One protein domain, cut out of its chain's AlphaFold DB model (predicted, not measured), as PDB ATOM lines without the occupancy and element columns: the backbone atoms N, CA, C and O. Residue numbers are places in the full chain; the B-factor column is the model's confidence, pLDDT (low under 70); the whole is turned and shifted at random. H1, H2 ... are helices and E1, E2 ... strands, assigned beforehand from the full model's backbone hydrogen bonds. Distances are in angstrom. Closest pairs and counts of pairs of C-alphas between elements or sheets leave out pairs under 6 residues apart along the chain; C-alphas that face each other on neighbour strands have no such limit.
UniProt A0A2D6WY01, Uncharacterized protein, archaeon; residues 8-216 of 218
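AT A GLANCE: This is residues 8 to 216 of the 218 residues of an uncharacterized protein of archaeon (UniProt A0A2D6WY01). A twisted sheet of five strands stands between helices in three layers, H3 and H7 over one face and H4 over the other, and H1 packs on H3 and H7 from outside. H2 packs on the first residues of H3, H6 packs on H4, and the small H5 makes a corner with H4. The printed part has 209 residues, with seven named helices and five named strands in the order H1 H2 H3 E1 E2 E3 H4 H5 E4 H6 E5 H7. The mixed sheet runs E1 E2 E3 E4 E5, and the class is mixed, helices and strands. The whole is compact and rounded, with a radius of gyration of the C-alphas of 17.2 A and spans of 46 by 41 by 37 A.

HOW THE PARTS SIT: H1, residues 8 to 31, touches H3, residues 57 to 72, at a shallow tilt of 19 degrees, opposite ways; their closest C-alphas, of Ser 20 and Ile 65, are 5.8 A apart. With residues 13 to 21 alone H1 touches H7, residues 200 to 214, closest at the C-alphas of Phe 17 and Val 207, 6.1 A. H2, residues 36 to 44, touches residues 57 to 59 of H3 alone, closest at the C-alphas of Thr 43 and Gly 57, 4.5 A. E1, residues 79 to 82, E2, residues 100 to 104, and E3, residues 107 to 115, form a meander, each strand the antiparallel neighbour of the one before, in two hairpins; N 80 and O 103, 3.1 A, and N 102 and O 110, 2.9 A, are within hydrogen-bond range. H4, residues 120 to 135, and H5, residues 137 to 140, touch only at the corner, with the C-alphas of Leu 134 and Arg 140 closest at 5.2 A. E3, H4, H5 and E4, residues 143 to 153, make a strand-helix-strand unit, two parallel neighbour strands with helices between, its crossover right-handed; N 150 and O 111 are 2.8 A apart. E4, H6, residues 160 to 170, and E5, residues 176 to 180, make another, also right-handed, with N 179 and O 151 2.9 A apart. H3 and H7 are on the same face of the sheet, at heights of 8.6 A and 9.2 A, and H4 is on the opposite face at 10.0 A; each runs along the strands. H4 touches H6 at a shallow tilt of 34 degrees, only just short of steep; the C-alphas of Gly 128 and Phe 170 are closest, 6.3 A. In H1, H2, H3, H4, H6 and H7 every O i to N i+4 pair is within hydrogen-bond range; H5 is too short for one.

IN THESE COORDINATES: H1 runs 34.7 A from C-alpha 8 at (36.965, -21.910, 25.308). H3 measures 23.2 A, E3 24.3 A, H4 22.8 A and E4 23.0 A, and E4 bends by 99 degrees at residue 146. H7, 20.7 A, ends at C-alpha 214, (23.590, -21.707, 26.133).

THE WHOLE: The C-alphas farthest apart, of Gly 50 and Leu 168, are 48.1 A apart. The printed part has no cut; the links H2 to H3, E1 to E2 and E5 to H7 are long. Mean pLDDT of the printed part is 93.4; residues 8 to 10, 48 to 50 and 188 to 190 are under 70.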
ATOM      1  N   ASP A   8      37.692 -20.938  24.484       62.47
ATOM      2  CA  ASP A   8      36.965 -21.910  25.308       62.47
ATOM      3  C   ASP A   8      35.582 -22.267  24.729       62.47
ATOM      4  O   ASP A   8      35.183 -23.433  24.689       62.47
ATOM      5  N   GLN A   9      34.887 -21.290  24.140       60.50
ATOM      6  CA  GLN A   9      33.586 -21.503  23.501       60.50
ATOM      7  C   GLN A   9      33.707 -22.352  22.226       60.50
ATOM      8  O   GLN A   9      32.869 -23.213  21.951       60.50
ATOM      9  N   THR A  10      34.809 -22.181  21.489       66.94
ATOM     10  CA  THR A  10      35.132 -23.013  20.316       66.94
ATOM     11  C   THR A  10      35.398 -24.473  20.717       66.94
ATOM     12  O   THR A  10      35.046 -25.395  19.976       66.94
ATOM     13  N   SER A  11      35.955 -24.703  21.913       87.31
ATOM     14  CA  SER A  11      36.201 -26.044  22.459       87.31
ATOM     15  C   SER A  11      34.902 -26.756  22.856       87.31
ATOM     16  O   SER A  11      34.678 -27.890  22.431       87.31
ATOM     17  N   LYS A  12      34.003 -26.089  23.595       95.00
ATOM     18  CA  LYS A  12      32.710 -26.660  24.028       95.00
ATOM     19  C   LYS A  12      31.799 -27.001  22.854       95.00
ATOM     20  O   LYS A  12      31.257 -28.101  22.792       95.00
ATOM     21  N   ASN A  13      31.670 -26.087  21.891       95.38
ATOM     22  CA  ASN A  13      30.882 -26.320  20.681       95.38
ATOM     23  C   ASN A  13      31.418 -27.515  19.869       95.38
ATOM     24  O   ASN A  13      30.638 -28.353  19.421       95.38
ATOM     25  N   SER A  14      32.743 -27.643  19.743       96.06
ATOM     26  CA  SER A  14      33.361 -28.783  19.051       96.06
ATOM     27  C   SER A  14      33.129 -30.103  19.793       96.06
ATOM     28  O   SER A  14      32.787 -31.099  19.162       96.06
ATOM     29  N   GLN A  15      33.239 -30.109  21.126       97.81
ATOM     30  CA  GLN A  15      32.936 -31.287  21.949       97.81
ATOM     31  C   GLN A  15      31.469 -31.713  21.829       97.81
ATOM     32  O   GLN A  15      31.180 -32.901  21.677       97.81
ATOM     33  N   LEU A  16      30.540 -30.751  21.854       98.50
ATOM     34  CA  LEU A  16      29.119 -31.029  21.660       98.50
ATOM     35  C   LEU A  16      28.850 -31.592  20.263       98.50
ATOM     36  O   LEU A  16      28.064 -32.527  20.123       98.50
ATOM     37  N   PHE A  17      29.510 -31.054  19.234       98.44
ATOM     38  CA  PHE A  17      29.357 -31.534  17.865       98.44
ATOM     39  C   PHE A  17      29.832 -32.976  17.700       98.44
ATOM     40  O   PHE A  17      29.087 -33.777  17.142       98.44
ATOM     41  N   GLU A  18      31.013 -33.333  18.212       98.44
ATOM     42  CA  GLU A  18      31.513 -34.711  18.109       98.44
ATOM     43  C   GLU A  18      30.615 -35.701  18.863       98.44
ATOM     44  O   GLU A  18      30.230 -36.721  18.295       98.44
ATOM     45  N   PHE A  19      30.166 -35.361  20.079       98.62
ATOM     46  CA  PHE A  19      29.185 -36.179  20.804       98.62
ATOM     47  C   PHE A  19      27.891 -36.369  20.000       98.62
ATOM     48  O   PHE A  19      27.390 -37.484  19.846       98.62
ATOM     49  N   SER A  20      27.351 -35.271  19.464       98.62
ATOM     50  CA  SER A  20      26.107 -35.295  18.689       98.62
ATOM     51  C   SER A  20      26.258 -36.126  17.423       98.62
ATOM     52  O   SER A  20      25.344 -36.852  17.045       98.62
ATOM     53  N   LYS A  21      27.413 -36.025  16.765       98.50
ATOM     54  CA  LYS A  21      27.733 -36.782  15.560       98.50
ATOM     55  C   LYS A  21      27.756 -38.274  15.847       98.50
ATOM     56  O   LYS A  21      27.037 -38.999  15.171       98.50
ATOM     57  N   GLU A  22      28.502 -38.719  16.856       98.25
ATOM     58  CA  GLU A  22      28.563 -40.138  17.227       98.25
ATOM     59  C   GLU A  22      27.168 -40.698  17.543       98.25
ATOM     60  O   GLU A  22      26.780 -41.747  17.024       98.25
ATOM     61  N   LEU A  23      26.383 -39.961  18.335       98.31
ATOM     62  CA  LEU A  23      25.030 -40.358  18.721       98.31
ATOM     63  C   LEU A  23      24.081 -40.458  17.515       98.31
ATOM     64  O   LEU A  23      23.348 -41.439  17.369       98.31
ATOM     65  N   VAL A  24      24.074 -39.442  16.648       97.56
ATOM     66  CA  VAL A  24      23.160 -39.386  15.500       97.56
ATOM     67  C   VAL A  24      23.594 -40.355  14.400       97.56
ATOM     68  O   VAL A  24      22.732 -40.982  13.790       97.56
ATOM     69  N   GLU A  25      24.893 -40.546  14.161       97.69
ATOM     70  CA  GLU A  25      25.390 -41.539  13.199       97.69
ATOM     71  C   GLU A  25      25.003 -42.967  13.613       97.69
ATOM     72  O   GLU A  25      24.486 -43.717  12.780       97.69
ATOM     73  N   ASP A  26      25.156 -43.329  14.893       97.00
ATOM     74  CA  ASP A  26      24.713 -44.631  15.417       97.00
ATOM     75  C   ASP A  26      23.191 -44.818  15.284       97.00
ATOM     76  O   ASP A  26      22.717 -45.875  14.848       97.00
ATOM     77  N   TRP A  27      22.411 -43.776  15.590       96.19
ATOM     78  CA  TRP A  27      20.958 -43.795  15.408       96.19
ATOM     79  C   TRP A  27      20.561 -43.972  13.935       96.19
ATOM     80  O   TRP A  27      19.687 -44.780  13.609       96.19
ATOM     81  N   PHE A  28      21.233 -43.277  13.017       96.12
ATOM     82  CA  PHE A  28      20.979 -43.415  11.585       96.12
ATOM     83  C   PHE A  28      21.357 -44.802  11.064       96.12
ATOM     84  O   PHE A  28      20.583 -45.382  10.302       96.12
ATOM     85  N   GLU A  29      22.486 -45.369  11.493       96.25
ATOM     86  CA  GLU A  29      22.909 -46.714  11.087       96.25
ATOM     87  C   GLU A  29      21.874 -47.771  11.488       96.25
ATOM     88  O   GLU A  29      21.427 -48.567  10.658       96.25
ATOM     89  N   LYS A  30      21.410 -47.729  12.739       94.31
ATOM     90  CA  LYS A  30      20.388 -48.647  13.268       94.31
ATOM     91  C   LYS A  30      19.013 -48.461  12.615       94.31
ATOM     92  O   LYS A  30      18.213 -49.399  12.593       94.31
ATOM     93  N   GLY A  31      18.729 -47.273  12.079       93.19
ATOM     94  CA  GLY A  31      17.492 -46.959  11.369       93.19
ATOM     95  C   GLY A  31      17.440 -47.446   9.913       93.19
ATOM     96  O   GLY A  31      16.355 -47.468   9.313       93.19
ATOM     97  N   LYS A  32      18.573 -47.842   9.318       93.75
ATOM     98  CA  LYS A  32      18.647 -48.264   7.909       93.75
ATOM     99  C   LYS A  32      17.741 -49.457   7.616       93.75
ATOM    100  O   LYS A  32      17.606 -50.394   8.400       93.75
ATOM    101  N   GLY A  33      17.072 -49.419   6.467       91.81
ATOM    102  CA  GLY A  33      16.203 -50.506   6.007       91.81
ATOM    103  C   GLY A  33      14.861 -50.639   6.740       91.81
ATOM    104  O   GLY A  33      13.977 -51.340   6.243       91.81
ATOM    105  N   LEU A  34      14.632 -49.940   7.860       91.12
ATOM    106  CA  LEU A  34      13.328 -49.933   8.530       91.12
ATOM    107  C   LEU A  34      12.246 -49.337   7.622       91.12
ATOM    108  O   LEU A  34      12.474 -48.348   6.924       91.12
ATOM    109  N   ARG A  35      11.041 -49.913   7.639       90.06
ATOM    110  CA  ARG A  35       9.880 -49.451   6.855       90.06
ATOM    111  C   ARG A  35       8.599 -49.542   7.682       90.06
ATOM    112  O   ARG A  35       8.566 -50.270   8.671       90.06
ATOM    113  N   SER A  36       7.548 -48.838   7.263       88.44
ATOM    114  CA  SER A  36       6.191 -48.930   7.835       88.44
ATOM    115  C   SER A  36       6.170 -48.778   9.370       88.44
ATOM    116  O   SER A  36       6.803 -47.869   9.908       88.44
ATOM    117  N   THR A  37       5.449 -49.640  10.096       88.25
ATOM    118  CA  THR A  37       5.322 -49.576  11.561       88.25
ATOM    119  C   THR A  37       6.664 -49.647  12.303       88.25
ATOM    120  O   THR A  37       6.861 -48.817  13.184       88.25
ATOM    121  N   PRO A  38       7.612 -50.551  11.966       88.88
ATOM    122  CA  PRO A  38       8.952 -50.522  12.555       88.88
ATOM    123  C   PRO A  38       9.646 -49.160  12.470       88.88
ATOM    124  O   PRO A  38      10.157 -48.683  13.476       88.88
ATOM    125  N   LEU A  39       9.617 -48.514  11.300       90.56
ATOM    126  CA  LEU A  39      10.231 -47.197  11.110       90.56
ATOM    127  C   LEU A  39       9.552 -46.124  11.966       90.56
ATOM    128  O   LEU A  39      10.230 -45.317  12.605       90.56
ATOM    129  N   LYS A  40       8.213 -46.139  11.999       89.81
ATOM    130  CA  LYS A  40       7.430 -45.226  12.835       89.81
ATOM    131  C   LYS A  40       7.830 -45.379  14.300       89.81
ATOM    132  O   LYS A  40       8.237 -44.394  14.896       89.81
ATOM    133  N   ASN A  41       7.775 -46.601  14.830       89.44
ATOM    134  CA  ASN A  41       8.076 -46.881  16.232       89.44
ATOM    135  C   ASN A  41       9.512 -46.506  16.603       89.44
ATOM    136  O   ASN A  41       9.758 -45.957  17.671       89.44
ATOM    137  N   TYR A  42      10.455 -46.772  15.699       91.88
ATOM    138  CA  TYR A  42      11.852 -46.403  15.882       91.88
ATOM    139  C   TYR A  42      12.045 -44.891  16.029       91.88
ATOM    140  O   TYR A  42      12.862 -44.439  16.824       91.88
ATOM    141  N   THR A  43      11.254 -44.109  15.292       91.44
ATOM    142  CA  THR A  43      11.353 -42.645  15.288       91.44
ATOM    143  C   THR A  43      10.543 -42.001  16.409       91.44
ATOM    144  O   THR A  43      10.985 -41.008  16.970       91.44
ATOM    145  N   SER A  44       9.379 -42.551  16.763       87.88
ATOM    146  CA  SER A  44       8.543 -42.050  17.864       87.88
ATOM    147  C   SER A  44       9.013 -42.497  19.249       87.88
ATOM    148  O   SER A  44       8.464 -42.043  20.244       87.88
ATOM    149  N   GLY A  45       9.979 -43.416  19.329       85.62
ATOM    150  CA  GLY A  45      10.373 -44.028  20.599       85.62
ATOM    151  C   GLY A  45       9.328 -45.009  21.145       85.62
ATOM    152  O   GLY A  45       9.348 -45.396  22.317       85.62
ATOM    153  N   ASP A  46       8.383 -45.441  20.305       82.06
ATOM    154  CA  ASP A  46       7.373 -46.405  20.713       82.06
ATOM    155  C   ASP A  46       7.977 -47.799  20.863       82.06
ATOM    156  O   ASP A  46       8.800 -48.265  20.071       82.06
ATOM    157  N   ARG A  47       7.482 -48.528  21.862       77.19
ATOM    158  CA  ARG A  47       7.850 -49.928  22.052       77.19
ATOM    159  C   ARG A  47       7.313 -50.757  20.892       77.19
ATOM    160  O   ARG A  47       6.100 -50.818  20.664       77.19
ATOM    161  N   LYS A  48       8.186 -51.484  20.201       69.69
ATOM    162  CA  LYS A  48       7.740 -52.502  19.253       69.69
ATOM    163  C   LYS A  48       7.119 -53.686  19.998       69.69
ATOM    164  O   LYS A  48       7.542 -54.070  21.086       69.69
ATOM    165  N   LYS A  49       6.075 -54.279  19.415       65.56
ATOM    166  CA  LYS A  49       5.401 -55.447  19.996       65.56
ATOM    167  C   LYS A  49       6.414 -56.590  20.168       65.56
ATOM    168  O   LYS A  49       6.924 -57.095  19.175       65.56
ATOM    169  N   GLY A  50       6.660 -56.992  21.417       69.25
ATOM    170  CA  GLY A  50       7.582 -58.078  21.776       69.25
ATOM    171  C   GLY A  50       8.957 -57.632  22.286       69.25
ATOM    172  O   GLY A  50       9.695 -58.471  22.793       69.25
ATOM    173  N   GLU A  51       9.291 -56.344  22.215       75.69
ATOM    174  CA  GLU A  51      10.535 -55.815  22.787       75.69
ATOM    175  C   GLU A  51      10.326 -55.393  24.246       75.69
ATOM    176  O   GLU A  51       9.240 -54.945  24.631       75.69
ATOM    177  N   LYS A  52      11.355 -55.593  25.080       70.81
ATOM    178  CA  LYS A  52      11.315 -55.223  26.505       70.81
ATOM    179  C   LYS A  52      11.536 -53.727  26.712       70.81
ATOM    180  O   LYS A  52      10.938 -53.154  27.619       70.81
ATOM    181  N   GLU A  53      12.334 -53.110  25.849       73.25
ATOM    182  CA  GLU A  53      12.743 -51.711  25.946       73.25
ATOM    183  C   GLU A  53      12.119 -50.880  24.822       73.25
ATOM    184  O   GLU A  53      11.768 -51.397  23.759       73.25
ATOM    185  N   LYS A  54      11.910 -49.591  25.094       76.50
ATOM    186  CA  LYS A  54      11.483 -48.617  24.088       76.50
ATOM    187  C   LYS A  54      12.695 -48.176  23.274       76.50
ATOM    188  O   LYS A  54      13.796 -48.085  23.810       76.50
ATOM    189  N   HIS A  55      12.480 -47.848  22.004       84.69
ATOM    190  CA  HIS A  55      13.465 -47.052  21.283       84.69
ATOM    191  C   HIS A  55      13.535 -45.658  21.908       84.69
ATOM    192  O   HIS A  55      12.542 -45.163  22.434       84.69
ATOM    193  N   ILE A  56      14.695 -45.020  21.825       89.38
ATOM    194  CA  ILE A  56      14.868 -43.655  22.323       89.38
ATOM    195  C   ILE A  56      14.052 -42.625  21.521       89.38
ATOM    196  O   ILE A  56      13.599 -41.629  22.074       89.38
ATOM    197  N   GLY A  57      13.804 -42.896  20.235       93.75
ATOM    198  CA  GLY A  57      13.072 -41.984  19.359       93.75
ATOM    199  C   GLY A  57      13.847 -40.708  19.038       93.75
ATOM    200  O   GLY A  57      14.961 -40.499  19.506       93.75
ATOM    201  N   PHE A  58      13.260 -39.859  18.200       95.62
ATOM    202  CA  PHE A  58      13.886 -38.606  17.783       95.62
ATOM    203  C   PHE A  58      13.986 -37.612  18.949       95.62
ATOM    204  O   PHE A  58      15.061 -37.079  19.193       95.62
ATOM    205  N   GLU A  59      12.899 -37.437  19.704       95.06
ATOM    206  CA  GLU A  59      12.849 -36.574  20.894       95.06
ATOM    207  C   GLU A  59      13.963 -36.925  21.890       95.06
ATOM    208  O   GLU A  59      14.742 -36.059  22.268       95.06
ATOM    209  N   GLY A  60      14.140 -38.210  22.221       95.69
ATOM    210  CA  GLY A  60      15.194 -38.618  23.149       95.69
ATOM    211  C   GLY A  60      16.617 -38.455  22.591       95.69
ATOM    212  O   GLY A  60      17.550 -38.227  23.357       95.69
ATOM    213  N   ILE A  61      16.813 -38.543  21.266       97.69
ATOM    214  CA  ILE A  61      18.119 -38.263  20.641       97.69
ATOM    215  C   ILE A  61      18.471 -36.785  20.797       97.69
ATOM    216  O   ILE A  61      19.591 -36.467  21.202       97.69
ATOM    217  N   THR A  62      17.536 -35.875  20.507       98.19
ATOM    218  CA  THR A  62      17.808 -34.443  20.655       98.19
ATOM    219  C   THR A  62      17.906 -34.039  22.121       98.19
ATOM    220  O   THR A  62      18.797 -33.258  22.450       98.19
ATOM    221  N   GLU A  63      17.122 -34.645  23.015       98.06
ATOM    222  CA  GLU A  63      17.218 -34.444  24.466       98.06
ATOM    223  C   GLU A  63      18.611 -34.812  25.011       98.06
ATOM    224  O   GLU A  63      19.186 -34.063  25.801       98.06
ATOM    225  N   GLN A  64      19.222 -35.915  24.555       98.38
ATOM    226  CA  GLN A  64      20.595 -36.264  24.953       98.38
ATOM    227  C   GLN A  64      21.622 -35.219  24.504       98.38
ATOM    228  O   GLN A  64      22.521 -34.873  25.273       98.38
ATOM    229  N   ILE A  65      21.484 -34.693  23.283       98.69
ATOM    230  CA  ILE A  65      22.352 -33.619  22.778       98.69
ATOM    231  C   ILE A  65      22.168 -32.354  23.621       98.69
ATOM    232  O   ILE A  65      23.149 -31.743  24.045       98.69
ATOM    233  N   ILE A  66      20.919 -31.981  23.901       98.75
ATOM    234  CA  ILE A  66      20.570 -30.826  24.732       98.75
ATOM    235  C   ILE A  66      21.214 -30.953  26.114       98.75
ATOM    236  O   ILE A  66      21.929 -30.048  26.538       98.75
ATOM    237  N   ASN A  67      21.026 -32.093  26.782       98.69
ATOM    238  CA  ASN A  67      21.578 -32.349  28.110       98.69
ATOM    239  C   ASN A  67      23.110 -32.307  28.114       98.69
ATOM    240  O   ASN A  67      23.698 -31.719  29.024       98.69
ATOM    241  N   LYS A  68      23.767 -32.851  27.079       98.69
ATOM    242  CA  LYS A  68      25.225 -32.739  26.953       98.69
ATOM    243  C   LYS A  68      25.673 -31.292  26.767       98.69
ATOM    244  O   LYS A  68      26.686 -30.886  27.329       98.69
ATOM    245  N   GLY A  69      24.922 -30.500  26.004       98.31
ATOM    246  CA  GLY A  69      25.167 -29.068  25.882       98.31
ATOM    247  C   GLY A  69      25.045 -28.365  27.233       98.31
ATOM    248  O   GLY A  69      25.986 -27.705  27.657       98.31
ATOM    249  N   LEU A  70      23.945 -28.568  27.959       98.50
ATOM    250  CA  LEU A  70      23.751 -27.987  29.291       98.50
ATOM    251  C   LEU A  70      24.889 -28.357  30.260       98.50
ATOM    252  O   LEU A  70      25.327 -27.503  31.026       98.50
ATOM    253  N   GLU A  71      25.408 -29.585  30.202       98.19
ATOM    254  CA  GLU A  71      26.581 -30.012  30.981       98.19
ATOM    255  C   GLU A  71      27.843 -29.221  30.600       98.19
ATOM    256  O   GLU A  71      28.505 -28.654  31.468       98.19
ATOM    257  N   LEU A  72      28.165 -29.145  29.304       97.75
ATOM    258  CA  LEU A  72      29.379 -28.489  28.801       97.75
ATOM    259  C   LEU A  72      29.420 -26.980  29.083       97.75
ATOM    260  O   LEU A  72      30.505 -26.427  29.250       97.75
ATOM    261  N   TYR A  73      28.257 -26.330  29.141       97.00
ATOM    262  CA  TYR A  73      28.116 -24.912  29.496       97.00
ATOM    263  C   TYR A  73      27.857 -24.693  30.999       97.00
ATOM    264  O   TYR A  73      27.567 -23.577  31.416       97.00
ATOM    265  N   ASN A  74      27.958 -25.740  31.831       96.81
ATOM    266  CA  ASN A  74      27.745 -25.681  33.283       96.81
ATOM    267  C   ASN A  74      26.351 -25.151  33.697       96.81
ATOM    268  O   ASN A  74      26.193 -24.463  34.702       96.81
ATOM    269  N   LEU A  75      25.314 -25.505  32.940       98.06
ATOM    270  CA  LEU A  75      23.928 -25.065  33.142       98.06
ATOM    271  C   LEU A  75      23.039 -26.146  33.768       98.06
ATOM    272  O   LEU A  75      21.923 -25.852  34.191       98.06
ATOM    273  N   SER A  76      23.506 -27.395  33.870       97.75
ATOM    274  CA  SER A  76      22.691 -28.528  34.351       97.75
ATOM    275  C   SER A  76      22.051 -28.306  35.727       97.75
ATOM    276  O   SER A  76      20.968 -28.809  35.988       97.75
ATOM    277  N   HIS A  77      22.694 -27.547  36.617       97.25
ATOM    278  CA  HIS A  77      22.209 -27.315  37.984       97.25
ATOM    279  C   HIS A  77      21.090 -26.261  38.087       97.25
ATOM    280  O   HIS A  77      20.505 -26.097  39.155       97.25
ATOM    281  N   ARG A  78      20.817 -25.536  36.999       97.25
ATOM    282  CA  ARG A  78      19.840 -24.437  36.914       97.25
ATOM    283  C   ARG A  78      18.898 -24.583  35.716       97.25
ATOM    284  O   ARG A  78      18.260 -23.612  35.315       97.25
ATOM    285  N   SER A  79      18.855 -25.777  35.122       98.06
ATOM    286  CA  SER A  79      18.060 -26.069  33.934       98.06
ATOM    287  C   SER A  79      17.128 -27.259  34.121       98.06
ATOM    288  O   SER A  79      17.367 -28.147  34.940       98.06
ATOM    289  N   GLU A  80      16.053 -27.264  33.340       97.94
ATOM    290  CA  GLU A  80      15.124 -28.384  33.200       97.94
ATOM    291  C   GLU A  80      14.824 -28.583  31.710       97.94
ATOM    292  O   GLU A  80      14.619 -27.612  30.980       97.94
ATOM    293  N   VAL A  81      14.770 -29.837  31.258       97.94
ATOM    294  CA  VAL A  81      14.287 -30.201  29.920       97.94
ATOM    295  C   VAL A  81      13.021 -31.033  30.086       97.94
ATOM    296  O   VAL A  81      13.018 -32.022  30.817       97.94
ATOM    297  N   ASN A  82      11.917 -30.611  29.470       96.25
ATOM    298  CA  ASN A  82      10.648 -31.344  29.513       96.25
ATOM    299  C   ASN A  82       9.753 -31.007  28.310       96.25
ATOM    300  O   ASN A  82       9.982 -30.009  27.650       96.25
ATOM    301  N   GLY A  83       8.700 -31.790  28.071       95.06
ATOM    302  CA  GLY A  83       7.658 -31.507  27.068       95.06
ATOM    303  C   GLY A  83       6.284 -31.232  27.688       95.06
ATOM    304  O   GLY A  83       5.260 -31.724  27.193       95.06
ATOM    305  N   LYS A  84       6.246 -30.561  28.848       96.69
ATOM    306  CA  LYS A  84       5.005 -30.348  29.616       96.69
ATOM    307  C   LYS A  84       4.101 -29.328  28.924       96.69
ATOM    308  O   LYS A  84       4.549 -28.456  28.191       96.69
ATOM    309  N   TYR A  85       2.799 -29.433  29.162       97.19
ATOM    310  CA  TYR A  85       1.873 -28.405  28.701       97.19
ATOM    311  C   TYR A  85       2.063 -27.110  29.499       97.19
ATOM    312  O   TYR A  85       2.277 -27.134  30.710       97.19
ATOM    313  N   PHE A  86       1.939 -25.982  28.806       97.12
ATOM    314  CA  PHE A  86       1.723 -24.677  29.412       97.12
ATOM    315  C   PHE A  86       0.225 -24.495  29.584       97.12
ATOM    316  O   PHE A  86      -0.472 -24.140  28.630       97.12
ATOM    317  N   ASP A  87      -0.257 -24.790  30.785       96.75
ATOM    318  CA  ASP A  87      -1.682 -24.759  31.076       96.75
ATOM    319  C   ASP A  87      -2.208 -23.335  31.232       96.75
ATOM    320  O   ASP A  87      -1.581 -22.483  31.873       96.75
ATOM    321  N   ASP A  88      -3.378 -23.082  30.643       95.31
ATOM    322  CA  ASP A  88      -4.150 -21.886  30.951       95.31
ATOM    323  C   ASP A  88      -4.880 -22.102  32.286       95.31
ATOM    324  O   ASP A  88      -5.777 -22.949  32.351       95.31
ATOM    325  N   PRO A  89      -4.526 -21.375  33.363       93.75
ATOM    326  CA  PRO A  89      -5.158 -21.561  34.668       93.75
ATOM    327  C   PRO A  89      -6.670 -21.308  34.644       93.75
ATOM    328  O   PRO A  89      -7.390 -21.882  35.461       93.75
ATOM    329  N   ASP A  90      -7.144 -20.484  33.705       95.00
ATOM    330  CA  ASP A  90      -8.559 -20.138  33.570       95.00
ATOM    331  C   ASP A  90      -9.302 -21.062  32.587       95.00
ATOM    332  O   ASP A  90     -10.529 -20.995  32.481       95.00
ATOM    333  N   ASN A  91      -8.578 -21.951  31.890       92.62
ATOM    334  CA  ASN A  91      -9.102 -22.890  30.892       92.62
ATOM    335  C   ASN A  91      -9.967 -22.208  29.807       92.62
ATOM    336  O   ASN A  91     -10.967 -22.761  29.336       92.62
ATOM    337  N   VAL A  92      -9.599 -20.978  29.440       95.75
ATOM    338  CA  VAL A  92     -10.227 -20.165  28.389       95.75
ATOM    339  C   VAL A  92      -9.527 -20.402  27.052       95.75
ATOM    340  O   VAL A  92     -10.178 -20.487  26.009       95.75
ATOM    341  N   PHE A  93      -8.202 -20.513  27.085       95.00
ATOM    342  CA  PHE A  93      -7.337 -20.753  25.943       95.00
ATOM    343  C   PHE A  93      -6.725 -22.153  26.007       95.00
ATOM    344  O   PHE A  93      -6.516 -22.721  27.072       95.00
ATOM    345  N   ASP A  94      -6.413 -22.705  24.837       92.62
ATOM    346  CA  ASP A  94      -5.822 -24.036  24.723       92.62
ATOM    347  C   ASP A  94      -4.414 -24.085  25.347       92.62
ATOM    348  O   ASP A  94      -3.590 -23.180  25.143       92.62
ATOM    349  N   SER A  95      -4.115 -25.158  26.083       95.56
ATOM    350  CA  SER A  95      -2.775 -25.407  26.620       95.56
ATOM    351  C   SER A  95      -1.801 -25.711  25.484       95.56
ATOM    352  O   SER A  95      -2.065 -26.558  24.631       95.56
ATOM    353  N   GLN A  96      -0.638 -25.065  25.477       96.50
ATOM    354  CA  GLN A  96       0.340 -25.248  24.398       96.50
ATOM    355  C   GLN A  96       1.446 -26.223  24.803       96.50
ATOM    356  O   GLN A  96       1.846 -26.271  25.963       96.50
ATOM    357  N   ARG A  97       1.966 -26.996  23.841       95.94
ATOM    358  CA  ARG A  97       3.162 -27.836  24.015       95.94
ATOM    359  C   ARG A  97       3.931 -28.017  22.709       95.94
ATOM    360  O   ARG A  97       3.367 -27.917  21.619       95.94
ATOM    361  N   MET A  98       5.197 -28.369  22.864       96.75
ATOM    362  CA  MET A  98       6.052 -29.010  21.857       96.75
ATOM    363  C   MET A  98       6.862 -30.098  22.578       96.75
ATOM    364  O   MET A  98       6.563 -30.379  23.742       96.75
ATOM    365  N   ASP A  99       7.805 -30.736  21.896       96.00
ATOM    366  CA  ASP A  99       8.455 -31.953  22.385       96.00
ATOM    367  C   ASP A  99       9.496 -31.647  23.474       96.00
ATOM    368  O   ASP A  99       9.379 -32.188  24.568       96.00
ATOM    369  N   ASN A 100      10.412 -30.689  23.248       97.56
ATOM    370  CA  ASN A 100      11.372 -30.249  24.272       97.56
ATOM    371  C   ASN A 100      11.242 -28.752  24.593       97.56
ATOM    372  O   ASN A 100      11.263 -27.898  23.709       97.56
ATOM    373  N   HIS A 101      11.183 -28.413  25.875       98.38
ATOM    374  CA  HIS A 101      11.262 -27.068  26.443       98.38
ATOM    375  C   HIS A 101      12.501 -27.015  27.313       98.38
ATOM    376  O   HIS A 101      12.612 -27.775  28.273       98.38
ATOM    377  N   ILE A 102      13.424 -26.122  26.976       98.62
ATOM    378  CA  ILE A 102      14.674 -25.962  27.711       98.62
ATOM    379  C   ILE A 102      14.525 -24.748  28.612       98.62
ATOM    380  O   ILE A 102      14.467 -23.610  28.137       98.62
ATOM    381  N   TRP A 103      14.438 -25.014  29.906       98.56
ATOM    382  CA  TRP A 103      14.326 -24.021  30.959       98.56
ATOM    383  C   TRP A 103      15.708 -23.703  31.512       98.56
ATOM    384  O   TRP A 103      16.486 -24.618  31.767       98.56
ATOM    385  N   ILE A 104      15.995 -22.422  31.718       98.44
ATOM    386  CA  ILE A 104      17.161 -21.908  32.436       98.44
ATOM    387  C   ILE A 104      16.663 -20.723  33.270       98.44
ATOM    388  O   ILE A 104      16.038 -19.815  32.726       98.44
ATOM    389  N   ASP A 105      16.892 -20.749  34.585       96.88
ATOM    390  CA  ASP A 105      16.436 -19.704  35.527       96.88
ATOM    391  C   ASP A 105      14.943 -19.376  35.430       96.88
ATOM    392  O   ASP A 105      14.540 -18.224  35.253       96.88
ATOM    393  N   ASP A 106      14.105 -20.410  35.496       95.94
ATOM    394  CA  ASP A 106      12.642 -20.293  35.430       95.94
ATOM    395  C   ASP A 106      12.100 -19.705  34.111       95.94
ATOM    396  O   ASP A 106      10.905 -19.402  33.996       95.94
ATOM    397  N   LYS A 107      12.952 -19.570  33.085       98.00
ATOM    398  CA  LYS A 107      12.582 -19.116  31.744       98.00
ATOM    399  C   LYS A 107      12.881 -20.160  30.688       98.00
ATOM    400  O   LYS A 107      13.933 -20.785  30.683       98.00
ATOM    401  N   VAL A 108      11.965 -20.301  29.741       98.50
ATOM    402  CA  VAL A 108      12.153 -21.142  28.561       98.50
ATOM    403  C   VAL A 108      12.961 -20.369  27.534       98.50
ATOM    404  O   VAL A 108      12.521 -19.319  27.057       98.50
ATOM    405  N   VAL A 109      14.124 -20.906  27.184       98.62
ATOM    406  CA  VAL A 109      15.071 -20.286  26.248       98.62
ATOM    407  C   VAL A 109      15.006 -20.929  24.864       98.62
ATOM    408  O   VAL A 109      15.273 -20.275  23.856       98.62
ATOM    409  N   ILE A 110      14.594 -22.199  24.800       98.75
ATOM    410  CA  ILE A 110      14.382 -22.940  23.556       98.75
ATOM    411  C   ILE A 110      13.114 -23.785  23.664       98.75
ATOM    412  O   ILE A 110      12.853 -24.402  24.699       98.75
ATOM    413  N   ILE A 111      12.360 -23.846  22.569       98.62
ATOM    414  CA  ILE A 111      11.243 -24.772  22.365       98.62
ATOM    415  C   ILE A 111      11.502 -25.556  21.076       98.62
ATOM    416  O   ILE A 111      11.590 -24.966  20.004       98.62
ATOM    417  N   GLU A 112      11.604 -26.878  21.154       98.56
ATOM    418  CA  GLU A 112      11.852 -27.765  20.016       98.56
ATOM    419  C   GLU A 112      10.626 -28.634  19.696       98.56
ATOM    420  O   GLU A 112       9.984 -29.194  20.584       98.56
ATOM    421  N   GLU A 113      10.335 -28.781  18.404       97.56
ATOM    422  CA  GLU A 113       9.445 -29.809  17.861       97.56
ATOM    423  C   GLU A 113      10.248 -30.779  16.985       97.56
ATOM    424  O   GLU A 113      10.885 -30.364  16.008       97.56
ATOM    425  N   ASN A 114      10.141 -32.078  17.268       96.12
ATOM    426  CA  ASN A 114      10.813 -33.152  16.546       96.12
ATOM    427  C   ASN A 114       9.835 -33.879  15.623       96.12
ATOM    428  O   ASN A 114       8.849 -34.476  16.059       96.12
ATOM    429  N   ARG A 115      10.119 -33.923  14.316       93.25
ATOM    430  CA  ARG A 115       9.284 -34.674  13.363       93.25
ATOM    431  C   ARG A 115      10.069 -35.518  12.385       93.25
ATOM    432  O   ARG A 115      10.953 -35.046  11.688       93.25
ATOM    433  N   ALA A 116       9.621 -36.758  12.190       91.44
ATOM    434  CA  ALA A 116      10.111 -37.604  11.101       91.44
ATOM    435  C   ALA A 116      10.032 -36.895   9.734       91.44
ATOM    436  O   ALA A 116      10.928 -37.012   8.905       91.44
ATOM    437  N   TRP A 117       8.967 -36.122   9.518       88.94
ATOM    438  CA  TRP A 117       8.808 -35.284   8.340       88.94
ATOM    439  C   TRP A 117       8.067 -33.983   8.655       88.94
ATOM    440  O   TRP A 117       7.131 -33.957   9.452       88.94
ATOM    441  N   ILE A 118       8.462 -32.899   8.000       92.38
ATOM    442  CA  ILE A 118       7.743 -31.626   8.036       92.38
ATOM    443  C   ILE A 118       7.271 -31.339   6.623       92.38
ATOM    444  O   ILE A 118       8.074 -31.074   5.734       92.38
ATOM    445  N   ASP A 119       5.965 -31.407   6.403       91.62
ATOM    446  CA  ASP A 119       5.359 -30.982   5.149       91.62
ATOM    447  C   ASP A 119       4.751 -29.588   5.255       91.62
ATOM    448  O   ASP A 119       4.655 -29.010   6.338       91.62
ATOM    449  N   LYS A 120       4.364 -29.019   4.112       92.62
ATOM    450  CA  LYS A 120       3.819 -27.662   4.067       92.62
ATOM    451  C   LYS A 120       2.622 -27.459   5.018       92.62
ATOM    452  O   LYS A 120       2.660 -26.473   5.754       92.62
ATOM    453  N   PRO A 121       1.573 -28.311   5.040       93.12
ATOM    454  CA  PRO A 121       0.470 -28.148   5.989       93.12
ATOM    455  C   PRO A 121       0.929 -28.169   7.447       93.12
ATOM    456  O   PRO A 121       0.546 -27.290   8.219       93.12
ATOM    457  N   PHE A 122       1.782 -29.128   7.813       93.31
ATOM    458  CA  PHE A 122       2.284 -29.237   9.175       93.31
ATOM    459  C   PHE A 122       3.133 -28.028   9.577       93.31
ATOM    460  O   PHE A 122       2.951 -27.483  10.663       93.31
ATOM    461  N   TYR A 123       4.010 -27.566   8.683       95.25
ATOM    462  CA  TYR A 123       4.824 -26.374   8.899       95.25
ATOM    463  C   TYR A 123       3.948 -25.157   9.200       95.25
ATOM    464  O   TYR A 123       4.145 -24.489  10.209       95.25
ATOM    465  N   ILE A 124       2.934 -24.903   8.366       95.75
ATOM    466  CA  ILE A 124       2.008 -23.777   8.549       95.75
ATOM    467  C   ILE A 124       1.248 -23.883   9.878       95.75
ATOM    468  O   ILE A 124       1.118 -22.885  10.581       95.75
ATOM    469  N   LEU A 125       0.810 -25.084  10.266       95.62
ATOM    470  CA  LEU A 125       0.183 -25.302  11.571       95.62
ATOM    471  C   LEU A 125       1.144 -24.950  12.712       95.62
ATOM    472  O   LEU A 125       0.767 -24.222  13.629       95.62
ATOM    473  N   LYS A 126       2.399 -25.412  12.648       96.19
ATOM    474  CA  LYS A 126       3.389 -25.133  13.694       96.19
ATOM    475  C   LYS A 126       3.809 -23.669  13.756       96.19
ATOM    476  O   LYS A 126       4.061 -23.184  14.852       96.19
ATOM    477  N   ARG A 127       3.768 -22.928  12.644       97.50
ATOM    478  CA  ARG A 127       3.873 -21.456  12.671       97.50
ATOM    479  C   ARG A 127       2.758 -20.820  13.504       97.50
ATOM    480  O   ARG A 127       3.033 -19.918  14.288       97.50
ATOM    481  N   GLY A 128       1.529 -21.323  13.380       97.06
ATOM    482  CA  GLY A 128       0.414 -20.920  14.237       97.06
ATOM    483  C   GLY A 128       0.685 -21.205  15.715       97.06
ATOM    484  O   GLY A 128       0.511 -20.319  16.542       97.06
ATOM    485  N   VAL A 129       1.193 -22.396  16.041       97.06
ATOM    486  CA  VAL A 129       1.545 -22.762  17.427       97.06
ATOM    487  C   VAL A 129       2.627 -21.836  17.999       97.06
ATOM    488  O   VAL A 129       2.475 -21.360  19.117       97.06
ATOM    489  N   VAL A 130       3.672 -21.497  17.234       98.31
ATOM    490  CA  VAL A 130       4.698 -20.522  17.668       98.31
ATOM    491  C   VAL A 130       4.074 -19.164  18.008       98.31
ATOM    492  O   VAL A 130       4.390 -18.582  19.045       98.31
ATOM    493  N   LYS A 131       3.144 -18.676  17.179       97.69
ATOM    494  CA  LYS A 131       2.409 -17.436  17.462       97.69
ATOM    495  C   LYS A 131       1.607 -17.540  18.766       97.69
ATOM    496  O   LYS A 131       1.672 -16.629  19.581       97.69
ATOM    497  N   LEU A 132       0.927 -18.664  19.012       97.44
ATOM    498  CA  LEU A 132       0.207 -18.900  20.272       97.44
ATOM    499  C   LEU A 132       1.147 -18.904  21.488       97.44
ATOM    500  O   LEU A 132       0.826 -18.305  22.511       97.44
ATOM    501  N   PHE A 133       2.333 -19.506  21.379       98.00
ATOM    502  CA  PHE A 133       3.347 -19.438  22.435       98.00
ATOM    503  C   PHE A 133       3.766 -18.001  22.765       98.00
ATOM    504  O   PHE A 133       3.984 -17.675  23.930       98.00
ATOM    505  N   LEU A 134       3.891 -17.148  21.750       97.56
ATOM    506  CA  LEU A 134       4.379 -15.780  21.909       97.56
ATOM    507  C   LEU A 134       3.287 -14.779  22.308       97.56
ATOM    508  O   LEU A 134       3.606 -13.768  22.932       97.56
ATOM    509  N   GLU A 135       2.025 -15.043  21.972       96.62
ATOM    510  CA  GLU A 135       0.926 -14.087  22.166       96.62
ATOM    511  C   GLU A 135      -0.016 -14.444  23.323       96.62
ATOM    512  O   GLU A 135      -0.635 -13.541  23.889       96.62
ATOM    513  N   LEU A 136      -0.130 -15.718  23.713       97.25
ATOM    514  CA  LEU A 136      -0.992 -16.093  24.836       97.25
ATOM    515  C   LEU A 136      -0.315 -15.754  26.181       97.25
ATOM    516  O   LEU A 136       0.859 -16.071  26.379       97.25
ATOM    517  N   PRO A 137      -1.017 -15.129  27.147       96.62
ATOM    518  CA  PRO A 137      -0.399 -14.715  28.409       96.62
ATOM    519  C   PRO A 137       0.170 -15.869  29.246       96.62
ATOM    520  O   PRO A 137       1.231 -15.723  29.862       96.62
ATOM    521  N   HIS A 138      -0.519 -17.014  29.279       96.25
ATOM    522  CA  HIS A 138      -0.126 -18.163  30.098       96.25
ATOM    523  C   HIS A 138       1.124 -18.867  29.581       96.25
ATOM    524  O   HIS A 138       1.861 -19.413  30.393       96.25
ATOM    525  N   THR A 139       1.415 -18.795  28.283       97.31
ATOM    526  CA  THR A 139       2.669 -19.274  27.689       97.31
ATOM    527  C   THR A 139       3.746 -18.200  27.759       97.31
ATOM    528  O   THR A 139       4.826 -18.434  28.307       97.31
ATOM    529  N   ARG A 140       3.447 -16.988  27.272       97.75
ATOM    530  CA  ARG A 140       4.428 -15.910  27.094       97.75
ATOM    531  C   ARG A 140       5.145 -15.543  28.389       97.75
ATOM    532  O   ARG A 140       6.342 -15.266  28.349       97.75
ATOM    533  N   LYS A 141       4.461 -15.594  29.540       97.31
ATOM    534  CA  LYS A 141       5.059 -15.295  30.857       97.31
ATOM    535  C   LYS A 141       6.257 -16.188  31.208       97.31
ATOM    536  O   LYS A 141       7.115 -15.759  31.978       97.31
ATOM    537  N   HIS A 142       6.342 -17.392  30.641       97.94
ATOM    538  CA  HIS A 142       7.434 -18.339  30.883       97.94
ATOM    539  C   HIS A 142       8.586 -18.211  29.890       97.94
ATOM    540  O   HIS A 142       9.676 -18.695  30.163       97.94
ATOM    541  N   LEU A 143       8.382 -17.560  28.747       98.38
ATOM    542  CA  LEU A 143       9.400 -17.485  27.706       98.38
ATOM    543  C   LEU A 143      10.426 -16.393  28.021       98.38
ATOM    544  O   LEU A 143      10.082 -15.353  28.601       98.38
ATOM    545  N   SER A 144      11.678 -16.612  27.620       98.19
ATOM    546  CA  SER A 144      12.659 -15.534  27.538       98.19
ATOM    547  C   SER A 144      12.291 -14.559  26.409       98.19
ATOM    548  O   SER A 144      11.482 -14.847  25.514       98.19
ATOM    549  N   ASP A 145      12.864 -13.359  26.446       96.31
ATOM    550  CA  ASP A 145      12.649 -12.366  25.390       96.31
ATOM    551  C   ASP A 145      13.327 -12.746  24.078       96.31
ATOM    552  O   ASP A 145      12.875 -12.324  23.015       96.31
ATOM    553  N   ASP A 146      14.366 -13.570  24.135       96.06
ATOM    554  CA  ASP A 146      15.182 -14.041  23.021       96.06
ATOM    555  C   ASP A 146      14.933 -15.522  22.670       96.06
ATOM    556  O   ASP A 146      15.721 -16.099  21.924       96.06
ATOM    557  N   VAL A 147      13.824 -16.102  23.157       98.44
ATOM    558  CA  VAL A 147      13.465 -17.517  22.961       98.44
ATOM    559  C   VAL A 147      13.591 -17.947  21.497       98.44
ATOM    560  O   VAL A 147      13.171 -17.223  20.583       98.44
ATOM    561  N   VAL A 148      14.155 -19.139  21.293       98.62
ATOM    562  CA  VAL A 148      14.340 -19.765  19.979       98.62
ATOM    563  C   VAL A 148      13.416 -20.969  19.842       98.62
ATOM    564  O   VAL A 148      13.365 -21.840  20.705       98.62
ATOM    565  N   PHE A 149      12.703 -21.051  18.728       98.62
ATOM    566  CA  PHE A 149      11.934 -22.225  18.344       98.62
ATOM    567  C   PHE A 149      12.744 -23.052  17.352       98.62
ATOM    568  O   PHE A 149      13.230 -22.514  16.360       98.62
ATOM    569  N   ILE A 150      12.880 -24.354  17.586       98.56
ATOM    570  CA  ILE A 150      13.603 -25.261  16.694       98.56
ATOM    571  C   ILE A 150      12.625 -26.266  16.092       98.56
ATOM    572  O   ILE A 150      11.915 -26.972  16.803       98.56
ATOM    573  N   PHE A 151      12.591 -26.348  14.765       97.81
ATOM    574  CA  PHE A 151      11.893 -27.405  14.043       97.81
ATOM    575  C   PHE A 151      12.913 -28.415  13.528       97.81
ATOM    576  O   PHE A 151      13.534 -28.216  12.479       97.81
ATOM    577  N   SER A 152      13.065 -29.503  14.274       97.25
ATOM    578  CA  SER A 152      13.982 -30.596  13.966       97.25
ATOM    579  C   SER A 152      13.267 -31.665  13.150       97.25
ATOM    580  O   SER A 152      12.186 -32.142  13.502       97.25
ATOM    581  N   SER A 153      13.862 -32.050  12.025       96.06
ATOM    582  CA  SER A 153      13.248 -32.955  11.060       96.06
ATOM    583  C   SER A 153      14.205 -33.996  10.491       96.06
ATOM    584  O   SER A 153      15.415 -33.795  10.485       96.06
ATOM    585  N   LEU A 154      13.660 -35.113   9.998       94.38
ATOM    586  CA  LEU A 154      14.410 -36.097   9.200       94.38
ATOM    587  C   LEU A 154      14.066 -36.021   7.707       94.38
ATOM    588  O   LEU A 154      14.733 -36.641   6.887       94.38
ATOM    589  N   ALA A 155      13.022 -35.285   7.334       91.88
ATOM    590  CA  ALA A 155      12.703 -34.948   5.954       91.88
ATOM    591  C   ALA A 155      11.856 -33.672   5.919       91.88
ATOM    592  O   ALA A 155      10.968 -33.498   6.756       91.88
ATOM    593  N   LYS A 156      12.056 -32.806   4.918       91.56
ATOM    594  CA  LYS A 156      11.258 -31.574   4.774       91.56
ATOM    595  C   LYS A 156      10.686 -31.366   3.375       91.56
ATOM    596  O   LYS A 156      11.364 -31.578   2.376       91.56
ATOM    597  N   ASP A 157       9.440 -30.918   3.306       90.75
ATOM    598  CA  ASP A 157       8.785 -30.362   2.114       90.75
ATOM    599  C   ASP A 157       8.370 -28.912   2.394       90.75
ATOM    600  O   ASP A 157       7.195 -28.535   2.398       90.75
ATOM    601  N   VAL A 158       9.374 -28.105   2.730       91.88
ATOM    602  CA  VAL A 158       9.230 -26.687   3.051       91.88
ATOM    603  C   VAL A 158      10.191 -25.918   2.163       91.88
ATOM    604  O   VAL A 158      11.401 -26.125   2.191       91.88
ATOM    605  N   THR A 159       9.632 -25.037   1.340       92.75
ATOM    606  CA  THR A 159      10.399 -24.178   0.435       92.75
ATOM    607  C   THR A 159      10.517 -22.778   1.018       92.75
ATOM    608  O   THR A 159       9.685 -22.369   1.825       92.75
ATOM    609  N   GLU A 160      11.456 -21.979   0.517       94.38
ATOM    610  CA  GLU A 160      11.557 -20.555   0.870       94.38
ATOM    611  C   GLU A 160      10.254 -19.776   0.625       94.38
ATOM    612  O   GLU A 160       9.929 -18.850   1.361       94.38
ATOM    613  N   LYS A 161       9.444 -20.173  -0.369       95.69
ATOM    614  CA  LYS A 161       8.115 -19.576  -0.583       95.69
ATOM    615  C   LYS A 161       7.151 -19.911   0.556       95.69
ATOM    616  O   LYS A 161       6.376 -19.047   0.963       95.69
ATOM    617  N   THR A 162       7.194 -21.143   1.068       94.94
ATOM    618  CA  THR A 162       6.406 -21.558   2.237       94.94
ATOM    619  C   THR A 162       6.801 -20.737   3.462       94.94
ATOM    620  O   THR A 162       5.914 -20.201   4.122       94.94
ATOM    621  N   LYS A 163       8.108 -20.571   3.708       95.88
ATOM    622  CA  LYS A 163       8.634 -19.785   4.836       95.88
ATOM    623  C   LYS A 163       8.203 -18.327   4.762       95.88
ATOM    624  O   LYS A 163       7.495 -17.873   5.648       95.88
ATOM    625  N   LYS A 164       8.463 -17.655   3.633       96.25
ATOM    626  CA  LYS A 164       8.048 -16.258   3.403       96.25
ATOM    627  C   LYS A 164       6.544 -16.044   3.567       96.25
ATOM    628  O   LYS A 164       6.120 -15.014   4.076       96.25
ATOM    629  N   SER A 165       5.733 -17.015   3.136       95.88
ATOM    630  CA  SER A 165       4.281 -16.962   3.348       95.88
ATOM    631  C   SER A 165       3.937 -17.064   4.836       95.88
ATOM    632  O   SER A 165       3.086 -16.325   5.318       95.88
ATOM    633  N   GLY A 166       4.606 -17.960   5.568       95.94
ATOM    634  CA  GLY A 166       4.456 -18.095   7.014       95.94
ATOM    635  C   GLY A 166       4.906 -16.849   7.778       95.94
ATOM    636  O   GLY A 166       4.192 -16.402   8.669       95.94
ATOM    637  N   ASP A 167       6.029 -16.248   7.391       96.31
ATOM    638  CA  ASP A 167       6.551 -15.018   7.994       96.31
ATOM    639  C   ASP A 167       5.577 -13.853   7.823       96.31
ATOM    640  O   ASP A 167       5.304 -13.137   8.781       96.31
ATOM    641  N   LEU A 168       4.992 -13.708   6.628       96.62
ATOM    642  CA  LEU A 168       3.998 -12.673   6.355       96.62
ATOM    643  C   LEU A 168       2.707 -12.862   7.166       96.62
ATOM    644  O   LEU A 168       2.120 -11.880   7.612       96.62
ATOM    645  N   VAL A 169       2.234 -14.103   7.318       96.88
ATOM    646  CA  VAL A 169       0.919 -14.392   7.918       96.88
ATOM    647  C   VAL A 169       0.980 -14.496   9.441       96.88
ATOM    648  O   VAL A 169       0.107 -13.971  10.127       96.88
ATOM    649  N   PHE A 170       1.982 -15.190   9.980       97.06
ATOM    650  CA  PHE A 170       2.067 -15.488  11.411       97.06
ATOM    651  C   PHE A 170       3.045 -14.577  12.154       97.06
ATOM    652  O   PHE A 170       2.917 -14.440  13.370       97.06
ATOM    653  N   GLY A 171       3.989 -13.948  11.446       95.31
ATOM    654  CA  GLY A 171       5.128 -13.274  12.064       95.31
ATOM    655  C   GLY A 171       6.116 -14.265  12.685       95.31
ATOM    656  O   GLY A 171       6.040 -15.477  12.447       95.31
ATOM    657  N   HIS A 172       7.051 -13.738  13.476       95.50
ATOM    658  CA  HIS A 172       7.972 -14.493  14.337       95.50
ATOM    659  C   HIS A 172       8.888 -15.501  13.629       95.50
ATOM    660  O   HIS A 172       9.409 -16.425  14.252       95.50
ATOM    661  N   GLY A 173       9.096 -15.340  12.320       95.00
ATOM    662  CA  GLY A 173       9.996 -16.199  11.548       95.00
ATOM    663  C   GLY A 173      11.440 -16.104  12.001       95.00
ATOM    664  O   GLY A 173      12.158 -17.096  11.991       95.00
ATOM    665  N   GLU A 174      11.835 -14.931  12.482       96.12
ATOM    666  CA  GLU A 174      13.150 -14.661  13.050       96.12
ATOM    667  C   GLU A 174      13.431 -15.443  14.339       96.12
ATOM    668  O   GLU A 174      14.583 -15.536  14.753       96.12
ATOM    669  N   ARG A 175      12.394 -16.006  14.978       97.50
ATOM    670  CA  ARG A 175      12.523 -16.853  16.171       97.50
ATOM    671  C   ARG A 175      12.675 -18.330  15.841       97.50
ATOM    672  O   ARG A 175      12.898 -19.106  16.760       97.50
ATOM    673  N   ILE A 176      12.515 -18.730  14.579       98.00
ATOM    674  CA  ILE A 176      12.449 -20.136  14.184       98.00
ATOM    675  C   ILE A 176      13.728 -20.543  13.460       98.00
ATOM    676  O   ILE A 176      14.102 -19.959  12.443       98.00
ATOM    677  N   VAL A 177      14.351 -21.607  13.951       97.56
ATOM    678  CA  VAL A 177      15.450 -22.310  13.296       97.56
ATOM    679  C   VAL A 177      14.947 -23.669  12.826       97.56
ATOM    680  O   VAL A 177      14.276 -24.394  13.553       97.56
ATOM    681  N   GLU A 178      15.267 -24.032  11.590       95.88
ATOM    682  CA  GLU A 178      14.945 -25.343  11.031       95.88
ATOM    683  C   GLU A 178      16.223 -26.180  10.957       95.88
ATOM    684  O   GLU A 178      17.241 -25.697  10.458       95.88
ATOM    685  N   SER A 179      16.158 -27.436  11.399       95.56
ATOM    686  CA  SER A 179      17.220 -28.423  11.192       95.56
ATOM    687  C   SER A 179      16.638 -29.673  10.541       95.56
ATOM    688  O   SER A 179      15.627 -30.220  10.983       95.56
ATOM    689  N   ASN A 180      17.238 -30.119   9.443       95.38
ATOM    690  CA  ASN A 180      16.872 -31.357   8.766       95.38
ATOM    691  C   ASN A 180      18.043 -32.329   8.823       95.38
ATOM    692  O   ASN A 180      18.885 -32.314   7.933       95.38
ATOM    693  N   LEU A 181      18.084 -33.192   9.836       96.25
ATOM    694  CA  LEU A 181      19.254 -34.021  10.138       96.25
ATOM    695  C   LEU A 181      19.616 -35.018   9.033       96.25
ATOM    696  O   LEU A 181      20.734 -35.511   9.022       96.25
ATOM    697  N   SER A 182      18.722 -35.327   8.090       94.44
ATOM    698  CA  SER A 182      19.085 -36.135   6.912       94.44
ATOM    699  C   SER A 182      19.548 -35.297   5.712       94.44
ATOM    700  O   SER A 182      20.010 -35.846   4.710       94.44
ATOM    701  N   GLY A 183      19.312 -33.980   5.735       91.56
ATOM    702  CA  GLY A 183      19.496 -33.070   4.601       91.56
ATOM    703  C   GLY A 183      18.541 -33.326   3.429       91.56
ATOM    704  O   GLY A 183      18.605 -32.646   2.402       91.56
ATOM    705  N   ARG A 184      17.631 -34.306   3.529       88.69
ATOM    706  CA  ARG A 184      16.813 -34.740   2.390       88.69
ATOM    707  C   ARG A 184      15.459 -34.039   2.324       88.69
ATOM    708  O   ARG A 184      14.797 -33.846   3.347       88.69
ATOM    709  N   PRO A 185      14.996 -33.698   1.108       87.19
ATOM    710  CA  PRO A 185      13.608 -33.317   0.927       87.19
ATOM    711  C   PRO A 185      12.702 -34.528   1.175       87.19
ATOM    712  O   PRO A 185      13.114 -35.673   0.978       87.19
ATOM    713  N   ARG A 186      11.439 -34.288   1.533       81.69
ATOM    714  CA  ARG A 186      10.418 -35.339   1.509       81.69
ATOM    715  C   ARG A 186      10.231 -35.771   0.055       81.69
ATOM    716  O   ARG A 186       9.825 -34.974  -0.787       81.69
ATOM    717  N   ARG A 187      10.532 -37.027  -0.249       70.88
ATOM    718  CA  ARG A 187      10.321 -37.608  -1.576       70.88
ATOM    719  C   ARG A 187       9.290 -38.731  -1.498       70.88
ATOM    720  O   ARG A 187       9.035 -39.291  -0.436       70.88
ATOM    721  N   SER A 188       8.650 -39.013  -2.629       56.16
ATOM    722  CA  SER A 188       7.643 -40.074  -2.785       56.16
ATOM    723  C   SER A 188       8.252 -41.465  -3.002       56.16
ATOM    724  O   SER A 188       7.532 -42.432  -3.250       56.16
ATOM    725  N   ASP A 189       9.575 -41.558  -3.012       57.28
ATOM    726  CA  ASP A 189      10.326 -42.778  -3.258       57.28
ATOM    727  C   ASP A 189      10.420 -43.651  -1.990       57.28
ATOM    728  O   ASP A 189      10.203 -43.216  -0.863       57.28
ATOM    729  N   LYS A 190      10.644 -44.955  -2.184       63.84
ATOM    730  CA  LYS A 190      10.437 -45.999  -1.158       63.84
ATOM    731  C   LYS A 190      11.563 -46.115  -0.114       63.84
ATOM    732  O   LYS A 190      11.648 -47.146   0.567       63.84
ATOM    733  N   TYR A 191      12.460 -45.138  -0.014       75.88
ATOM    734  CA  TYR A 191      13.543 -45.161   0.975       75.88
ATOM    735  C   TYR A 191      13.115 -44.471   2.267       75.88
ATOM    736  O   TYR A 191      12.303 -43.547   2.256       75.88
ATOM    737  N   ASN A 192      13.628 -44.958   3.397       87.50
ATOM    738  CA  ASN A 192      13.425 -44.271   4.664       87.50
ATOM    739  C   ASN A 192      14.422 -43.105   4.789       87.50
ATOM    740  O   ASN A 192      15.410 -43.023   4.060       87.50
ATOM    741  N   TYR A 193      14.162 -42.199   5.726       88.94
ATOM    742  CA  TYR A 193      15.000 -41.018   5.958       88.94
ATOM    743  C   TYR A 193      16.371 -41.321   6.597       88.94
ATOM    744  O   TYR A 193      17.215 -40.433   6.635       88.94
ATOM    745  N   PHE A 194      16.629 -42.556   7.036       92.38
ATOM    746  CA  PHE A 194      17.916 -42.996   7.592       92.38
ATOM    747  C   PHE A 194      18.863 -43.603   6.544       92.38
ATOM    748  O   PHE A 194      20.079 -43.597   6.728       92.38
ATOM    749  N   ASP A 195      18.332 -44.102   5.422       90.81
ATOM    750  CA  ASP A 195      19.079 -44.892   4.431       90.81
ATOM    751  C   ASP A 195      20.267 -44.134   3.805       90.81
ATOM    752  O   ASP A 195      21.178 -44.757   3.265       90.81
ATOM    753  N   ASN A 196      20.275 -42.801   3.882       87.62
ATOM    754  CA  ASN A 196      21.286 -41.944   3.259       87.62
ATOM    755  C   ASN A 196      22.262 -41.297   4.253       87.62
ATOM    756  O   ASN A 196      23.045 -40.443   3.838       87.62
ATOM    757  N   GLY A 197      22.220 -41.700   5.527       91.81
ATOM    758  CA  GLY A 197      23.054 -41.121   6.578       91.81
ATOM    759  C   GLY A 197      22.620 -39.717   7.002       91.81
ATOM    760  O   GLY A 197      21.639 -39.162   6.500       91.81
ATOM    761  N   VAL A 198      23.359 -39.181   7.971       95.81
ATOM    762  CA  VAL A 198      23.157 -37.847   8.539       95.81
ATOM    763  C   VAL A 198      23.758 -36.773   7.627       95.81
ATOM    764  O   VAL A 198      24.814 -36.966   7.021       95.81
ATOM    765  N   ASP A 199      23.107 -35.618   7.548       97.00
ATOM    766  CA  ASP A 199      23.700 -34.400   7.009       97.00
ATOM    767  C   ASP A 199      24.437 -33.669   8.136       97.00
ATOM    768  O   ASP A 199      23.841 -33.027   9.003       97.00
ATOM    769  N   LEU A 200      25.766 -33.783   8.127       97.38
ATOM    770  CA  LEU A 200      26.618 -33.196   9.161       97.38
ATOM    771  C   LEU A 200      26.559 -31.664   9.191       97.38
ATOM    772  O   LEU A 200      26.848 -31.080  10.232       97.38
ATOM    773  N   SER A 201      26.175 -31.005   8.094       97.38
ATOM    774  CA  SER A 201      26.014 -29.547   8.081       97.38
ATOM    775  C   SER A 201      24.737 -29.117   8.805       97.38
ATOM    776  O   SER A 201      24.761 -28.168   9.587       97.38
ATOM    777  N   GLU A 202      23.645 -29.863   8.626       97.62
ATOM    778  CA  GLU A 202      22.381 -29.641   9.338       97.62
ATOM    779  C   GLU A 202      22.512 -29.995  10.831       97.62
ATOM    780  O   GLU A 202      21.991 -29.269  11.684       97.62
ATOM    781  N   LEU A 203      23.277 -31.045  11.163       98.25
ATOM    782  CA  LEU A 203      23.635 -31.363  12.550       98.25
ATOM    783  C   LEU A 203      24.514 -30.271  13.176       98.25
ATOM    784  O   LEU A 203      24.290 -29.883  14.323       98.25
ATOM    785  N   ARG A 204      25.489 -29.737  12.429       97.88
ATOM    786  CA  ARG A 204      26.331 -28.634  12.907       97.88
ATOM    787  C   ARG A 204      25.495 -27.394  13.195       97.88
ATOM    788  O   ARG A 204      25.625 -26.825  14.269       97.88
ATOM    789  N   ASN A 205      24.583 -27.037  12.291       97.62
ATOM    790  CA  ASN A 205      23.658 -25.921  12.485       97.62
ATOM    791  C   ASN A 205      22.793 -26.088  13.750       97.62
ATOM    792  O   ASN A 205      22.593 -25.129  14.498       97.62
ATOM    793  N   TYR A 206      22.315 -27.307  14.023       98.56
ATOM    794  CA  TYR A 206      21.583 -27.615  15.254       98.56
ATOM    795  C   TYR A 206      22.446 -27.378  16.507       98.56
ATOM    796  O   TYR A 206      22.053 -26.636  17.406       98.56
ATOM    797  N   VAL A 207      23.663 -27.930  16.532       98.44
ATOM    798  CA  VAL A 207      24.615 -27.782  17.650       98.44
ATOM    799  C   VAL A 207      25.043 -26.329  17.867       98.44
ATOM    800  O   VAL A 207      25.133 -25.872  19.011       98.44
ATOM    801  N   ASP A 208      25.282 -25.590  16.786       98.00
ATOM    802  CA  ASP A 208      25.634 -24.173  16.833       98.00
ATOM    803  C   ASP A 208      24.471 -23.348  17.396       98.00
ATOM    804  O   ASP A 208      24.690 -22.462  18.220       98.00
ATOM    805  N   THR A 209      23.229 -23.681  17.038       98.38
ATOM    806  CA  THR A 209      22.032 -23.031  17.594       98.38
ATOM    807  C   THR A 209      21.945 -23.223  19.106       98.38
ATOM    808  O   THR A 209      21.814 -22.236  19.830       98.38
ATOM    809  N   LEU A 210      22.091 -24.460  19.597       98.44
ATOM    810  CA  LEU A 210      22.103 -24.745  21.038       98.44
ATOM    811  C   LEU A 210      23.234 -23.991  21.749       98.44
ATOM    812  O   LEU A 210      23.002 -23.284  22.726       98.44
ATOM    813  N   SER A 211      24.453 -24.086  21.213       97.88
ATOM    814  CA  SER A 211      25.652 -23.435  21.758       97.88
ATOM    815  C   SER A 211      25.503 -21.915  21.861       97.88
ATOM    816  O   SER A 211      25.872 -21.304  22.866       97.88
ATOM    817  N   ASN A 212      24.932 -21.292  20.830       96.81
ATOM    818  CA  ASN A 212      24.708 -19.849  20.781       96.81
ATOM    819  C   ASN A 212      23.678 -19.372  21.805       96.81
ATOM    820  O   ASN A 212      23.758 -18.222  22.233       96.81
ATOM    821  N   VAL A 213      22.707 -20.210  22.174       97.94
ATOM    822  CA  VAL A 213      21.774 -19.895  23.260       97.94
ATOM    823  C   VAL A 213      22.448 -20.137  24.604       97.94
ATOM    824  O   VAL A 213      22.515 -19.214  25.405       97.94
ATOM    825  N   PHE A 214      23.009 -21.327  24.838       97.88
ATOM    826  CA  PHE A 214      23.590 -21.707  26.133       97.88
ATOM    827  C   PHE A 214      24.713 -20.774  26.586       97.88
ATOM    828  O   PHE A 214      24.732 -20.367  27.741       97.88
ATOM    829  N   SER A 215      25.573 -20.331  25.670       96.31
ATOM    830  CA  SER A 215      26.639 -19.364  25.977       96.31
ATOM    831  C   SER A 215      26.164 -17.998  26.483       96.31
ATOM    832  O   SER A 215      26.965 -17.253  27.035       96.31
ATOM    833  N   ARG A 216      24.884 -17.638  26.317       95.50
ATOM    834  CA  ARG A 216      24.319 -16.395  26.879       95.50
ATOM    835  C   ARG A 216      23.980 -16.515  28.364       95.50
ATOM    836  O   ARG A 216      23.728 -15.496  29.000       95.50
TER     837      ARG A 216